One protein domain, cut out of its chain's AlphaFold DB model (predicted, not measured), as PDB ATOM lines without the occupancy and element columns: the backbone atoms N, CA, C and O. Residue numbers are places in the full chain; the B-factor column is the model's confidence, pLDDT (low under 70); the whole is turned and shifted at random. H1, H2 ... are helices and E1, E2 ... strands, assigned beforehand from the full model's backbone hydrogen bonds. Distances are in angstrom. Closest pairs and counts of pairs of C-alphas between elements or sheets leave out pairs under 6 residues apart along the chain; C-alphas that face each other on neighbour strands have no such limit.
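Overview. This is residues 7 to 112 of the 143 residues of a protein of Haloarculaceae archaeon HArcel1 (UniProt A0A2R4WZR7). One long helix, H2, is the shaft of this model: with its residues 37 to 51 it packs on one face of a strongly twisted sheet of four strands, and its residues 30 to 36 stick out free of that sheet. At the far end of H2 the short helix H1 folds back and makes a corner with it, while the long loop of residues 73 to 85 lies at the opposite end of the model. The printed part has 106 residues, with two named helices and then four named strands, H1 H2 E1 E2 E3 E4; the sheet runs E1 E2 E3 E4, antiparallel throughout, in the class mixed, helices and strands. The whole is only just loose, close to extended, with a radius of gyration of the C-alphas of 19.0 A, and it is elongated, spanning 63 by 32 by 21 A.

Arrangement. Start with H1, residues 12 to 19, and go on to H2, residues 23 to 51: the two are close but not clearly touching, their closest C-alphas being those of Val 18 and Leu 26, 7.3 A apart. They run opposite ways at a steep tilt of 60 degrees. In both helices every O i to N i+4 pair is within hydrogen-bond range. H1 is not on the sheet, but H2 is on it, in two layers, a helix on one face of a sheet. Look next at E1, residues 55 to 63, where the C-alphas of Arg 49 and Ile 56 are the closest of H2 and E1, at 7.0 A. E1 forms a hairpin with E2, residues 66 to 72; N 57 and O 70 are 2.8 A apart. E2 and E3, residues 86 to 95, are the next hairpin, with N 69 and O 89 at 2.8 A. E3 and the edge strand E4, residues 101 to 111, form the last, with N 90 and O 106 at 2.8 A. E1 to E4 are a meander, each strand the antiparallel neighbour of the one before. The closest C-alphas of H2 and E4 are those of Ile 48 and Leu 103, 7.3 A apart.

Along the chain. Find C-alpha 12 at (34.733, 44.426, 54.537), where H1 begins its 10.8 A. H2 runs 42.2 A from C-alpha 23 at (35.712, 54.796, 37.458) to C-alpha 51 at (35.788, 12.935, 32.508). E1 is 21.8 A long and bends by 57 degrees at residue 58; E2 is 19.4 A and E3 28.1 A long. E4, 28.9 A long, bends by 54 degrees at residue 108 and ends with C-alpha 111 at (15.754, 13.449, 25.221).

Size, cuts and confidence. The two C-alphas farthest apart are those of Ala 20 and Asp 77, at 62.9 A. The printed part has no cut. The link from E2 to E3 is long, with 13 residues; the other links are tight. The mean pLDDT of the printed part is 86.7, and residues 97, 99 and 111 to 112 are under 70.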
ATOM      1  N   SER A   7      27.683  41.968  48.499       71.81
ATOM      2  CA  SER A   7      28.677  42.498  49.430       71.81
ATOM      3  C   SER A   7      28.773  41.713  50.744       71.81
ATOM      4  O   SER A   7      29.852  41.648  51.318       71.81
ATOM      5  N   ASP A   8      27.704  41.043  51.188       79.12
ATOM      6  CA  ASP A   8      27.699  40.245  52.428       79.12
ATOM      7  C   ASP A   8      28.622  39.016  52.337       79.12
ATOM      8  O   ASP A   8      28.963  38.404  53.349       79.12
ATOM      9  N   ARG A   9      29.023  38.632  51.116       79.19
ATOM     10  CA  ARG A   9      29.953  37.524  50.846       79.19
ATOM     11  C   ARG A   9      31.402  37.985  50.675       79.19
ATOM     12  O   ARG A   9      32.282  37.144  50.507       79.19
ATOM     13  N   LEU A  10      31.653  39.294  50.686       84.88
ATOM     14  CA  LEU A  10      32.977  39.883  50.507       84.88
ATOM     15  C   LEU A  10      33.549  40.337  51.853       84.88
ATOM     16  O   LEU A  10      32.821  40.699  52.775       84.88
ATOM     17  N   ALA A  11      34.877  40.325  51.973       88.31
ATOM     18  CA  ALA A  11      35.541  40.883  53.147       88.31
ATOM     19  C   ALA A  11      35.290  42.407  53.219       88.31
ATOM     20  O   ALA A  11      35.436  43.069  52.188       88.31
ATOM     21  N   PRO A  12      34.987  42.987  54.397       85.50
ATOM     22  CA  PRO A  12      34.733  44.426  54.537       85.50
ATOM     23  C   PRO A  12      35.855  45.303  53.967       85.50
ATOM     24  O   PRO A  12      35.595  46.206  53.181       85.50
ATOM     25  N   ASP A  13      37.113  44.948  54.239       91.12
ATOM     26  CA  ASP A  13      38.282  45.682  53.736       91.12
ATOM     27  C   ASP A  13      38.382  45.680  52.199       91.12
ATOM     28  O   ASP A  13      39.012  46.555  51.604       91.12
ATOM     29  N   LEU A  14      37.802  44.677  51.529       90.62
ATOM     30  CA  LEU A  14      37.751  44.627  50.069       90.62
ATOM     31  C   LEU A  14      36.697  45.596  49.526       90.62
ATOM     32  O   LEU A  14      36.949  46.232  48.507       90.62
ATOM     33  N   ILE A  15      35.558  45.725  50.211       90.69
ATOM     34  CA  ILE A  15      34.483  46.653  49.839       90.69
ATOM     35  C   ILE A  15      35.015  48.084  49.880       90.69
ATOM     36  O   ILE A  15      34.973  48.767  48.859       90.69
ATOM     37  N   ASP A  16      35.635  48.483  50.992       91.75
ATOM     38  CA  ASP A  16      36.211  49.825  51.155       91.75
ATOM     39  C   ASP A  16      37.253  50.137  50.069       91.75
ATOM     40  O   ASP A  16      37.322  51.245  49.533       91.75
ATOM     41  N   ARG A  17      38.068  49.139  49.697       93.12
ATOM     42  CA  ARG A  17      39.076  49.288  48.638       93.12
ATOM     43  C   ARG A  17      38.453  49.444  47.260       93.12
ATOM     44  O   ARG A  17      38.991  50.217  46.477       93.12
ATOM     45  N   VAL A  18      37.368  48.729  46.963       94.00
ATOM     46  CA  VAL A  18      36.637  48.849  45.692       94.00
ATOM     47  C   VAL A  18      35.910  50.193  45.616       94.00
ATOM     48  O   VAL A  18      35.973  50.847  44.579       94.00
ATOM     49  N   GLU A  19      35.287  50.651  46.702       92.69
ATOM     50  CA  GLU A  19      34.604  51.953  46.756       92.69
ATOM     51  C   GLU A  19      35.565  53.144  46.614       92.69
ATOM     52  O   GLU A  19      35.179  54.195  46.103       92.69
ATOM     53  N   ALA A  20      36.828  52.978  47.014       95.88
ATOM     54  CA  ALA A  20      37.871  53.987  46.841       95.88
ATOM     55  C   ALA A  20      38.425  54.078  45.404       95.88
ATOM     56  O   ALA A  20      39.177  55.011  45.106       95.88
ATOM     57  N   LEU A  21      38.094  53.130  44.518       96.06
ATOM     58  CA  LEU A  21      38.589  53.121  43.142       96.06
ATOM     59  C   LEU A  21      37.917  54.194  42.286       96.06
ATOM     60  O   LEU A  21      36.719  54.470  42.371       96.06
ATOM     61  N   THR A  22      38.692  54.760  41.371       97.38
ATOM     62  CA  THR A  22      38.157  55.623  40.321       97.38
ATOM     63  C   THR A  22      37.374  54.809  39.286       97.38
ATOM     64  O   THR A  22      37.574  53.608  39.115       97.38
ATOM     65  N   VAL A  23      36.498  55.465  38.516       95.81
ATOM     66  CA  VAL A  23      35.712  54.796  37.458       95.81
ATOM     67  C   VAL A  23      36.585  54.025  36.443       95.81
ATOM     68  O   VAL A  23      36.204  52.915  36.070       95.81
ATOM     69  N   PRO A  24      37.741  54.538  35.971       96.88
ATOM     70  CA  PRO A  24      38.645  53.758  35.123       96.88
ATOM     71  C   PRO A  24      39.218  52.510  35.810       96.88
ATOM     72  O   PRO A  24      39.274  51.454  35.186       96.88
ATOM     73  N   GLU A  25      39.604  52.611  37.083       96.06
ATOM     74  CA  GLU A  25      40.129  51.478  37.855       96.06
ATOM     75  C   GLU A  25      39.047  50.426  38.120       96.06
ATOM     76  O   GLU A  25      39.317  49.237  37.995       96.06
ATOM     77  N   LEU A  26      37.807  50.850  38.385       96.50
ATOM     78  CA  LEU A  26      36.654  49.952  38.500       96.50
ATOM     79  C   LEU A  26      36.408  49.170  37.207       96.50
ATOM     80  O   LEU A  26      36.151  47.971  37.262       96.50
ATOM     81  N   ARG A  27      36.522  49.812  36.036       94.81
ATOM     82  CA  ARG A  27      36.413  49.108  34.746       94.81
ATOM     83  C   ARG A  27      37.537  48.097  34.549       94.81
ATOM     84  O   ARG A  27      37.276  46.997  34.077       94.81
ATOM     85  N   ALA A  28      38.768  48.458  34.913       95.44
ATOM     86  CA  ALA A  28      39.907  47.547  34.827       95.44
ATOM     87  C   ALA A  28      39.750  46.345  35.775       95.44
ATOM     88  O   ALA A  28      40.018  45.216  35.375       95.44
ATOM     89  N   LEU A  29      39.265  46.575  37.000       96.00
ATOM     90  CA  LEU A  29      38.935  45.508  37.943       96.00
ATOM     91  C   LEU A  29      37.815  44.611  37.401       96.00
ATOM     92  O   LEU A  29      37.932  43.395  37.492       96.00
ATOM     93  N   GLY A  30      36.767  45.192  36.809       94.38
ATOM     94  CA  GLY A  30      35.690  44.439  36.165       94.38
ATOM     95  C   GLY A  30      36.216  43.505  35.076       94.38
ATOM     96  O   GLY A  30      35.966  42.307  35.138       94.38
ATOM     97  N   ALA A  31      37.035  44.025  34.158       91.81
ATOM     98  CA  ALA A  31      37.652  43.220  33.105       91.81
ATOM     99  C   ALA A  31      38.544  42.097  33.665       91.81
ATOM    100  O   ALA A  31      38.514  40.979  33.165       91.81
ATOM    101  N   LEU A  32      39.309  42.368  34.730       92.06
ATOM    102  CA  LEU A  32      40.125  41.350  35.399       92.06
ATOM    103  C   LEU A  32      39.267  40.246  36.039       92.06
ATOM    104  O   LEU A  32      39.638  39.076  36.006       92.06
ATOM    105  N   VAL A  33      38.140  40.614  36.654       92.06
ATOM    106  CA  VAL A  33      37.204  39.651  37.246       92.06
ATOM    107  C   VAL A  33      36.552  38.803  36.156       92.06
ATOM    108  O   VAL A  33      36.502  37.587  36.304       92.06
ATOM    109  N   GLU A  34      36.099  39.417  35.063       87.56
ATOM    110  CA  GLU A  34      35.533  38.712  33.906       87.56
ATOM    111  C   GLU A  34      36.538  37.720  33.307       87.56
ATOM    112  O   GLU A  34      36.196  36.554  33.128       87.56
ATOM    113  N   ASP A  35      37.788  38.137  33.090       84.44
ATOM    114  CA  ASP A  35      38.875  37.277  32.600       84.44
ATOM    115  C   ASP A  35      39.149  36.101  33.554       84.44
ATOM    116  O   ASP A  35      39.260  34.945  33.142       84.44
ATOM    117  N   ARG A  36      39.161  36.363  34.868       83.31
ATOM    118  CA  ARG A  36      39.352  35.318  35.880       83.31
ATOM    119  C   ARG A  36      38.204  34.306  35.909       83.31
ATOM    120  O   ARG A  36      38.468  33.117  36.108       83.31
ATOM    121  N   LEU A  37      36.963  34.775  35.766       82.75
ATOM    122  CA  LEU A  37      35.766  33.932  35.711       82.75
ATOM    123  C   LEU A  37      35.732  33.112  34.417       82.75
ATOM    124  O   LEU A  37      35.448  31.918  34.478       82.75
ATOM    125  N   ALA A  38      36.094  33.713  33.280       75.56
ATOM    126  CA  ALA A  38      36.215  33.020  32.000       75.56
ATOM    127  C   ALA A  38      37.230  31.868  32.080       75.56
ATOM    128  O   ALA A  38      36.894  30.742  31.735       75.56
ATOM    129  N   GLY A  39      38.410  32.096  32.670       77.06
ATOM    130  CA  GLY A  39      39.380  31.015  32.876       77.06
ATOM    131  C   GLY A  39      38.850  29.868  33.751       77.06
ATOM    132  O   GLY A  39      39.129  28.707  33.484       77.06
ATOM    133  N   SER A  40      38.033  30.160  34.773       76.56
ATOM    134  CA  SER A  40      37.415  29.110  35.604       76.56
ATOM    135  C   SER A  40      36.347  28.301  34.855       76.56
ATOM    136  O   SER A  40      36.153  27.120  35.147       76.56
ATOM    137  N   ASN A  41      35.654  28.935  33.906       77.12
ATOM    138  CA  ASN A  41      34.700  28.289  33.009       77.12
ATOM    139  C   ASN A  41      35.411  27.362  32.013       77.12
ATOM    140  O   ASN A  41      35.002  26.210  31.873       77.12
ATOM    141  N   ASP A  42      36.510  27.821  31.406       78.00
ATOM    142  CA  ASP A  42      37.340  27.016  30.498       78.00
ATOM    143  C   ASP A  42      37.923  25.782  31.212       78.00
ATOM    144  O   ASP A  42      37.929  24.671  30.668       78.00
ATOM    145  N   ASP A  43      38.358  25.954  32.466       86.31
ATOM    146  CA  ASP A  43      38.810  24.855  33.325       86.31
ATOM    147  C   ASP A  43      37.679  23.832  33.559       86.31
ATOM    148  O   ASP A  43      37.897  22.622  33.454       86.31
ATOM    149  N   LEU A  44      36.455  24.293  33.858       87.25
ATOM    150  CA  LEU A  44      35.293  23.420  34.070       87.25
ATOM    151  C   LEU A  44      34.924  22.647  32.801       87.25
ATOM    152  O   LEU A  44      34.718  21.435  32.860       87.25
ATOM    153  N   GLU A  45      34.869  23.328  31.663       87.75
ATOM    154  CA  GLU A  45      34.563  22.728  30.367       87.75
ATOM    155  C   GLU A  45      35.592  21.651  29.988       87.75
ATOM    156  O   GLU A  45      35.228  20.553  29.556       87.75
ATOM    157  N   THR A  46      36.877  21.924  30.235       90.38
ATOM    158  CA  THR A  46      37.970  20.962  30.038       90.38
ATOM    159  C   THR A  46      37.790  19.732  30.928       90.38
ATOM    160  O   THR A  46      37.759  18.610  30.419       90.38
ATOM    161  N   MET A  47      37.565  19.919  32.235       89.38
ATOM    162  CA  MET A  47      37.324  18.803  33.161       89.38
ATOM    163  C   MET A  47      36.104  17.959  32.757       89.38
ATOM    164  O   MET A  47      36.115  16.731  32.898       89.38
ATOM    165  N   ILE A  48      35.034  18.597  32.265       93.44
ATOM    166  CA  ILE A  48      33.825  17.907  31.794       93.44
ATOM    167  C   ILE A  48      34.176  17.003  30.615       93.44
ATOM    168  O   ILE A  48      33.863  15.816  30.664       93.44
ATOM    169  N   ARG A  49      34.864  17.523  29.592       92.25
ATOM    170  CA  ARG A  49      35.241  16.731  28.411       92.25
ATOM    171  C   ARG A  49      36.190  15.583  28.739       92.25
ATOM    172  O   ARG A  49      36.025  14.500  28.193       92.25
ATOM    173  N   GLU A  50      37.146  15.796  29.640       92.19
ATOM    174  CA  GLU A  50      38.114  14.762  30.033       92.19
ATOM    175  C   GLU A  50      37.490  13.627  30.857       92.19
ATOM    176  O   GLU A  50      37.968  12.494  30.812       92.19
ATOM    177  N   SER A  51      36.434  13.916  31.622       90.56
ATOM    178  CA  SER A  51      35.788  12.935  32.508       90.56
ATOM    179  C   SER A  51      34.510  12.313  31.938       90.56
ATOM    180  O   SER A  51      34.002  11.339  32.500       90.56
ATOM    181  N   ALA A  52      33.971  12.863  30.848       90.94
ATOM    182  CA  ALA A  52      32.736  12.395  30.244       90.94
ATOM    183  C   ALA A  52      32.865  10.961  29.716       90.94
ATOM    184  O   ALA A  52      33.795  10.613  28.994       90.94
ATOM    185  N   ALA A  53      31.871  10.129  30.027       89.19
ATOM    186  CA  ALA A  53      31.701   8.836  29.376       89.19
ATOM    187  C   ALA A  53      30.768   8.980  28.165       89.19
ATOM    188  O   ALA A  53      29.602   9.354  28.333       89.19
ATOM    189  N   GLY A  54      31.254   8.625  26.979       87.69
ATOM    190  CA  GLY A  54      30.548   8.811  25.709       87.69
ATOM    191  C   GLY A  54      31.024  10.063  24.974       87.69
ATOM    192  O   GLY A  54      32.136  10.527  25.211       87.69
ATOM    193  N   GLU A  55      30.191  10.602  24.090       91.50
ATOM    194  CA  GLU A  55      30.535  11.763  23.263       91.50
ATOM    195  C   GLU A  55      29.716  12.980  23.679       91.50
ATOM    196  O   GLU A  55      28.490  12.918  23.754       91.50
ATOM    197  N   ILE A  56      30.399  14.087  23.965       91.75
ATOM    198  CA  ILE A  56      29.752  15.355  24.297       91.75
ATOM    199  C   ILE A  56      29.199  15.989  23.022       91.75
ATOM    200  O   ILE A  56      29.955  16.277  22.101       91.75
ATOM    201  N   VAL A  57      27.896  16.254  23.026       90.62
ATOM    202  CA  VAL A  57      27.205  17.002  21.971       90.62
ATOM    203  C   VAL A  57      27.311  18.494  22.253       90.62
ATOM    204  O   VAL A  57      27.694  19.262  21.376       90.62
ATOM    205  N   ASP A  58      26.996  18.895  23.487       89.12
ATOM    206  CA  ASP A  58      26.973  20.300  23.881       89.12
ATOM    207  C   ASP A  58      27.210  20.493  25.386       89.12
ATOM    208  O   ASP A  58      26.914  19.607  26.200       89.12
ATOM    209  N   ILE A  59      27.745  21.661  25.749       90.25
ATOM    210  CA  ILE A  59      27.978  22.089  27.132       90.25
ATOM    211  C   ILE A  59      27.446  23.513  27.298       90.25
ATOM    212  O   ILE A  59      28.070  24.479  26.869       90.25
ATOM    213  N   ASP A  60      26.340  23.642  28.023       89.44
ATOM    214  CA  ASP A  60      25.786  24.923  28.443       89.44
ATOM    215  C   ASP A  60      26.319  25.280  29.836       89.44
ATOM    216  O   ASP A  60      25.885  24.730  30.857       89.44
ATOM    217  N   LEU A  61      27.263  26.217  29.907       86.44
ATOM    218  CA  LEU A  61      27.790  26.706  31.182       86.44
ATOM    219  C   LEU A  61      26.753  27.603  31.879       86.44
ATOM    220  O   LEU A  61      26.474  28.718  31.441       86.44
ATOM    221  N   GLU A  62      26.194  27.130  32.998       81.88
ATOM    222  CA  GLU A  62      25.286  27.928  33.833       81.88
ATOM    223  C   GLU A  62      26.084  28.933  34.690       81.88
ATOM    224  O   GLU A  62      25.600  30.024  34.992       81.88
ATOM    225  N   ASN A  63      27.281  28.536  35.147       82.00
ATOM    226  CA  ASN A  63      28.256  29.323  35.915       82.00
ATOM    227  C   ASN A  63      29.589  28.553  36.044       82.00
ATOM    228  O   ASN A  63      29.734  27.447  35.531       82.00
ATOM    229  N   ASP A  64      30.529  29.101  36.813       80.06
ATOM    230  CA  ASP A  64      31.865  28.550  37.088       80.06
ATOM    231  C   ASP A  64      31.880  27.241  37.895       80.06
ATOM    232  O   ASP A  64      32.927  26.597  38.033       80.06
ATOM    233  N   ALA A  65      30.728  26.818  38.419       86.44
ATOM    234  CA  ALA A  65      30.577  25.602  39.209       86.44
ATOM    235  C   ALA A  65      29.497  24.640  38.685       86.44
ATOM    236  O   ALA A  65      29.331  23.561  39.265       86.44
ATOM    237  N   SER A  66      28.747  24.994  37.637       89.12
ATOM    238  CA  SER A  66      27.611  24.210  37.136       89.12
ATOM    239  C   SER A  66      27.451  24.351  35.628       89.12
ATOM    240  O   SER A  66      27.483  25.458  35.096       89.12
ATOM    241  N   ALA A  67      27.195  23.230  34.962       93.38
ATOM    242  CA  ALA A  67      26.890  23.173  33.540       93.38
ATOM    243  C   ALA A  67      25.769  22.166  33.265       93.38
ATOM    244  O   ALA A  67      25.617  21.174  33.992       93.38
ATOM    245  N   LEU A  68      25.007  22.401  32.202       93.06
ATOM    246  CA  LEU A  68      24.170  21.386  31.573       93.06
ATOM    247  C   LEU A  68      24.955  20.766  30.419       93.06
ATOM    248  O   LEU A  68      25.585  21.464  29.636       93.06
ATOM    249  N   VAL A  69      24.964  19.442  30.356       94.00
ATOM    250  CA  VAL A  69      25.756  18.684  29.391       94.00
ATOM    251  C   VAL A  69      24.841  17.742  28.639       94.00
ATOM    252  O   VAL A  69      24.198  16.878  29.244       94.00
ATOM    253  N   HIS A  70      24.829  17.889  27.321       91.69
ATOM    254  CA  HIS A  70      24.190  16.973  26.393       91.69
ATOM    255  C   HIS A  70      25.250  16.017  25.864       91.69
ATOM    256  O   HIS A  70      26.296  16.448  25.374       91.69
ATOM    257  N   LYS A  71      25.010  14.710  25.974       92.19
ATOM    258  CA  LYS A  71      25.955  13.718  25.460       92.19
ATOM    259  C   LYS A  71      25.270  12.473  24.927       92.19
ATOM    260  O   LYS A  71      24.274  12.020  25.494       92.19
ATOM    261  N   HIS A  72      25.877  11.878  23.911       90.00
ATOM    262  CA  HIS A  72      25.571  10.519  23.500       90.00
ATOM    263  C   HIS A  72      26.145   9.552  24.543       90.00
ATOM    264  O   HIS A  72      27.351   9.584  24.828       90.00
ATOM    265  N   PRO A  73      25.308   8.727  25.198       88.00
ATOM    266  CA  PRO A  73      25.802   7.739  26.138       88.00
ATOM    267  C   PRO A  73      26.600   6.652  25.399       88.00
ATOM    268  O   PRO A  73      26.424   6.465  24.197       88.00
ATOM    269  N   PRO A  74      27.478   5.910  26.094       87.88
ATOM    270  CA  PRO A  74      28.136   4.749  25.503       87.88
ATOM    271  C   PRO A  74      27.111   3.761  24.934       87.88
ATOM    272  O   PRO A  74      26.060   3.540  25.543       87.88
ATOM    273  N   ALA A  75      27.429   3.152  23.791       84.38
ATOM    274  CA  ALA A  75      26.581   2.134  23.189       84.38
ATOM    275  C   ALA A  75      26.414   0.939  24.150       84.38
ATOM    276  O   ALA A  75      27.381   0.537  24.810       84.38
ATOM    277  N   PRO A  76      25.213   0.341  24.251       76.94
ATOM    278  CA  PRO A  76      24.939  -0.739  25.203       76.94
ATOM    279  C   PRO A  76      25.741  -2.017  24.917       76.94
ATOM    280  O   PRO A  76      25.973  -2.817  25.823       76.94
ATOM    281  N   ASP A  77      26.179  -2.208  23.673       80.88
ATOM    282  CA  ASP A  77      27.044  -3.309  23.243       80.88
ATOM    283  C   ASP A  77      28.548  -2.983  23.353       80.88
ATOM    284  O   ASP A  77      29.393  -3.826  23.047       80.88
ATOM    285  N   GLY A  78      28.889  -1.775  23.813       74.12
ATOM    286  CA  GLY A  78      30.259  -1.287  23.937       74.12
ATOM    287  C   GLY A  78      30.897  -0.833  22.621       74.12
ATOM    288  O   GLY A  78      32.087  -0.512  22.621       74.12
ATOM    289  N   SER A  79      30.152  -0.779  21.511       74.56
ATOM    290  CA  SER A  79      30.651  -0.321  20.209       74.56
ATOM    291  C   SER A  79      30.595   1.210  20.066       74.56
ATOM    292  O   SER A  79      29.909   1.768  19.222       74.56
ATOM    293  N   GLY A  80      31.342   1.933  20.902       81.88
ATOM    294  CA  GLY A  80      31.393   3.400  20.824       81.88
ATOM    295  C   GLY A  80      30.222   4.072  21.543       81.88
ATOM    296  O   GLY A  80      30.033   3.839  22.739       81.88
ATOM    297  N   VAL A  81      29.478   4.941  20.859       84.75
ATOM    298  CA  VAL A  81      28.401   5.758  21.446       84.75
ATOM    299  C   VAL A  81      27.056   5.458  20.795       84.75
ATOM    300  O   VAL A  81      26.989   5.049  19.643       84.75
ATOM    301  N   ASN A  82      25.983   5.632  21.557       81.31
ATOM    302  CA  ASN A  82      24.622   5.558  21.055       81.31
ATOM    303  C   ASN A  82      24.208   6.936  20.516       81.31
ATOM    304  O   ASN A  82      23.765   7.793  21.283       81.31
ATOM    305  N   GLU A  83      24.371   7.139  19.209       80.50
ATOM    306  CA  GLU A  83      23.992   8.380  18.516       80.50
ATOM    307  C   GLU A  83      22.467   8.608  18.506       80.50
ATOM    308  O   GLU A  83      22.009   9.749  18.454       80.50
ATOM    309  N   ASP A  84      21.667   7.549  18.674       76.75
ATOM    310  CA  ASP A  84      20.201   7.625  18.631       76.75
ATOM    311  C   ASP A  84      19.598   8.283  19.887       76.75
ATOM    312  O   ASP A  84      18.409   8.607  19.930       76.75
ATOM    313  N   THR A  85      20.393   8.491  20.941       79.19
ATOM    314  CA  THR A  85      19.936   9.074  22.208       79.19
ATOM    315  C   THR A  85      20.844  10.208  22.653       79.19
ATOM    316  O   THR A  85      22.064  10.061  22.703       79.19
ATOM    317  N   VAL A  86      20.243  11.324  23.069       88.50
ATOM    318  CA  VAL A  86      20.950  12.411  23.752       88.50
ATOM    319  C   VAL A  86      20.492  12.451  25.203       88.50
ATOM    320  O   VAL A  86      19.339  12.757  25.509       88.50
ATOM    321  N   SER A  87      21.411  12.150  26.110       90.31
ATOM    322  CA  SER A  87      21.174  12.208  27.548       90.31
ATOM    323  C   SER A  87      21.597  13.570  28.091       90.31
ATOM    324  O   SER A  87      22.709  14.037  27.818       90.31
ATOM    325  N   LEU A  88      20.739  14.185  28.903       92.81
ATOM    326  CA  LEU A  88      21.015  15.448  29.575       92.81
ATOM    327  C   LEU A  88      21.490  15.208  31.012       92.81
ATOM    328  O   LEU A  88      20.863  14.493  31.802       92.81
ATOM    329  N   TYR A  89      22.582  15.874  31.379       94.56
ATOM    330  CA  TYR A  89      23.152  15.852  32.719       94.56
ATOM    331  C   TYR A  89      23.336  17.265  33.245       94.56
ATOM    332  O   TYR A  89      23.736  18.164  32.518       94.56
ATOM    333  N   ARG A  90      23.135  17.450  34.548       95.19
ATOM    334  CA  ARG A  90      23.707  18.587  35.268       95.19
ATOM    335  C   ARG A  90      25.019  18.157  35.894       95.19
ATOM    336  O   ARG A  90      25.044  17.227  36.702       95.19
ATOM    337  N   VAL A  91      26.088  18.860  35.559       95.31
ATOM    338  CA  VAL A  91      27.417  18.631  36.115       95.31
ATOM    339  C   VAL A  91      27.745  19.752  37.077       95.31
ATOM    340  O   VAL A  91      27.548  20.920  36.760       95.31
ATOM    341  N   ARG A  92      28.221  19.400  38.273       92.94
ATOM    342  CA  ARG A  92      28.642  20.374  39.281       92.94
ATOM    343  C   ARG A  92      30.052  20.108  39.761       92.94
ATOM    344  O   ARG A  92      30.365  18.979  40.133       92.94
ATOM    345  N   ARG A  93      30.856  21.165  39.844       90.00
ATOM    346  CA  ARG A  93      32.159  21.151  40.509       90.00
ATOM    347  C   ARG A  93      31.940  21.104  42.017       90.00
ATOM    348  O   ARG A  93      31.228  21.939  42.576       90.00
ATOM    349  N   GLN A  94      32.515  20.107  42.681       84.50
ATOM    350  CA  GLN A  94      32.497  19.985  44.136       84.50
ATOM    351  C   GLN A  94      33.929  19.872  44.671       84.50
ATOM    352  O   GLN A  94      34.727  19.114  44.118       84.50
ATOM    353  N   PRO A  95      34.274  20.592  45.751       79.12
ATOM    354  CA  PRO A  95      35.540  20.383  46.433       79.12
ATOM    355  C   PRO A  95      35.530  19.011  47.116       79.12
ATOM    356  O   PRO A  95      34.576  18.659  47.818       79.12
ATOM    357  N   ARG A  96      36.596  18.232  46.930       76.81
ATOM    358  CA  ARG A  96      36.787  16.973  47.658       76.81
ATOM    359  C   ARG A  96      37.180  17.262  49.102       76.81
ATOM    360  O   ARG A  96      37.920  18.202  49.389       76.81
ATOM    361  N   PHE A  97      36.740  16.395  50.010       59.81
ATOM    362  CA  PHE A  97      37.044  16.504  51.439       59.81
ATOM    363  C   PHE A  97      38.551  16.400  51.748       59.81
ATOM    364  O   PHE A  97      39.024  17.001  52.706       59.81
ATOM    365  N   GLU A  98      39.315  15.687  50.915       73.19
ATOM    366  CA  GLU A  98      40.771  15.506  51.053       73.19
ATOM    367  C   GLU A  98      41.595  16.528  50.242       73.19
ATOM    368  O   GLU A  98      42.816  16.413  50.143       73.19
ATOM    369  N   GLY A  99      40.937  17.550  49.682       65.88
ATOM    370  CA  GLY A  99      41.534  18.499  48.746       65.88
ATOM    371  C   GLY A  99      41.389  18.059  47.286       65.88
ATOM    372  O   GLY A  99      41.214  16.881  46.976       65.88
ATOM    373  N   GLY A 100      41.430  19.035  46.379       73.75
ATOM    374  CA  GLY A 100      41.128  18.835  44.960       73.75
ATOM    375  C   GLY A 100      39.637  18.953  44.649       73.75
ATOM    376  O   GLY A 100      38.821  19.298  45.505       73.75
ATOM    377  N   GLU A 101      39.286  18.697  43.396       79.69
ATOM    378  CA  GLU A 101      37.945  18.937  42.869       79.69
ATOM    379  C   GLU A 101      37.423  17.683  42.175       79.69
ATOM    380  O   GLU A 101      38.176  16.808  41.735       79.69
ATOM    381  N   GLU A 102      36.109  17.538  42.165       87.88
ATOM    382  CA  GLU A 102      35.424  16.435  41.513       87.88
ATOM    383  C   GLU A 102      34.195  16.956  40.782       87.88
ATOM    384  O   GLU A 102      33.502  17.860  41.255       87.88
ATOM    385  N   LEU A 103      33.920  16.361  39.625       92.50
ATOM    386  CA  LEU A 103      32.698  16.615  38.891       92.50
ATOM    387  C   LEU A 103      31.626  15.628  39.323       92.50
ATOM    388  O   LEU A 103      31.741  14.417  39.139       92.50
ATOM    389  N   ARG A 104      30.544  16.166  39.876       93.25
ATOM    390  CA  ARG A 104      29.345  15.401  40.184       93.25
ATOM    391  C   ARG A 104      28.375  15.488  39.016       93.25
ATOM    392  O   ARG A 104      27.800  16.546  38.768       93.25
ATOM    393  N   TRP A 105      28.148  14.354  38.370       94.62
ATOM    394  CA  TRP A 105      27.199  14.200  37.274       94.62
ATOM    395  C   TRP A 105      25.833  13.769  37.814       94.62
ATOM    396  O   TRP A 105      25.717  12.757  38.504       94.62
ATOM    397  N   ALA A 106      24.789  14.537  37.515       94.38
ATOM    398  CA  ALA A 106      23.407  14.212  37.845       94.38
ATOM    399  C   ALA A 106      22.603  14.074  36.552       94.38
ATOM    400  O   ALA A 106      22.392  15.056  35.846       94.38
ATOM    401  N   TYR A 107      22.165  12.856  36.248       93.12
ATOM    402  CA  TYR A 107      21.294  12.582  35.108       93.12
ATOM    403  C   TYR A 107      19.941  13.276  35.292       93.12
ATOM    404  O   TYR A 107      19.327  13.159  36.356       93.12
ATOM    405  N   LEU A 108      19.509  14.020  34.275       90.62
ATOM    406  CA  LEU A 108      18.247  14.761  34.281       90.62
ATOM    407  C   LEU A 108      17.172  14.108  33.411       90.62
ATOM    408  O   LEU A 108      15.989  14.341  33.648       90.62
ATOM    409  N   GLY A 109      17.572  13.288  32.445       87.00
ATOM    410  CA  GLY A 109      16.672  12.594  31.536       87.00
ATOM    411  C   GLY A 109      17.333  12.346  30.189       87.00
ATOM    412  O   GLY A 109      18.338  12.974  29.851       87.00
ATOM    413  N   ASP A 110      16.747  11.442  29.422       86.75
ATOM    414  CA  ASP A 110      17.033  11.321  28.004       86.75
ATOM    415  C   ASP A 110      16.067  12.235  27.270       86.75
ATOM    416  O   ASP A 110      14.861  12.228  27.541       86.75
ATOM    417  N   ALA A 111      16.584  13.010  26.323       69.19
ATOM    418  CA  ALA A 111      15.754  13.449  25.221       69.19
ATOM    419  C   ALA A 111      15.458  12.183  24.408       69.19
ATOM    420  O   ALA A 111      16.198  11.836  23.488       69.19
ATOM    421  N   ALA A 112      14.440  11.433  24.840       50.09
ATOM    422  CA  ALA A 112      13.862  10.374  24.035       50.09
ATOM    423  C   ALA A 112      13.395  11.048  22.745       50.09
ATOM    424  O   ALA A 112      12.510  11.901  22.777       50.09
TER     425      ALA A 112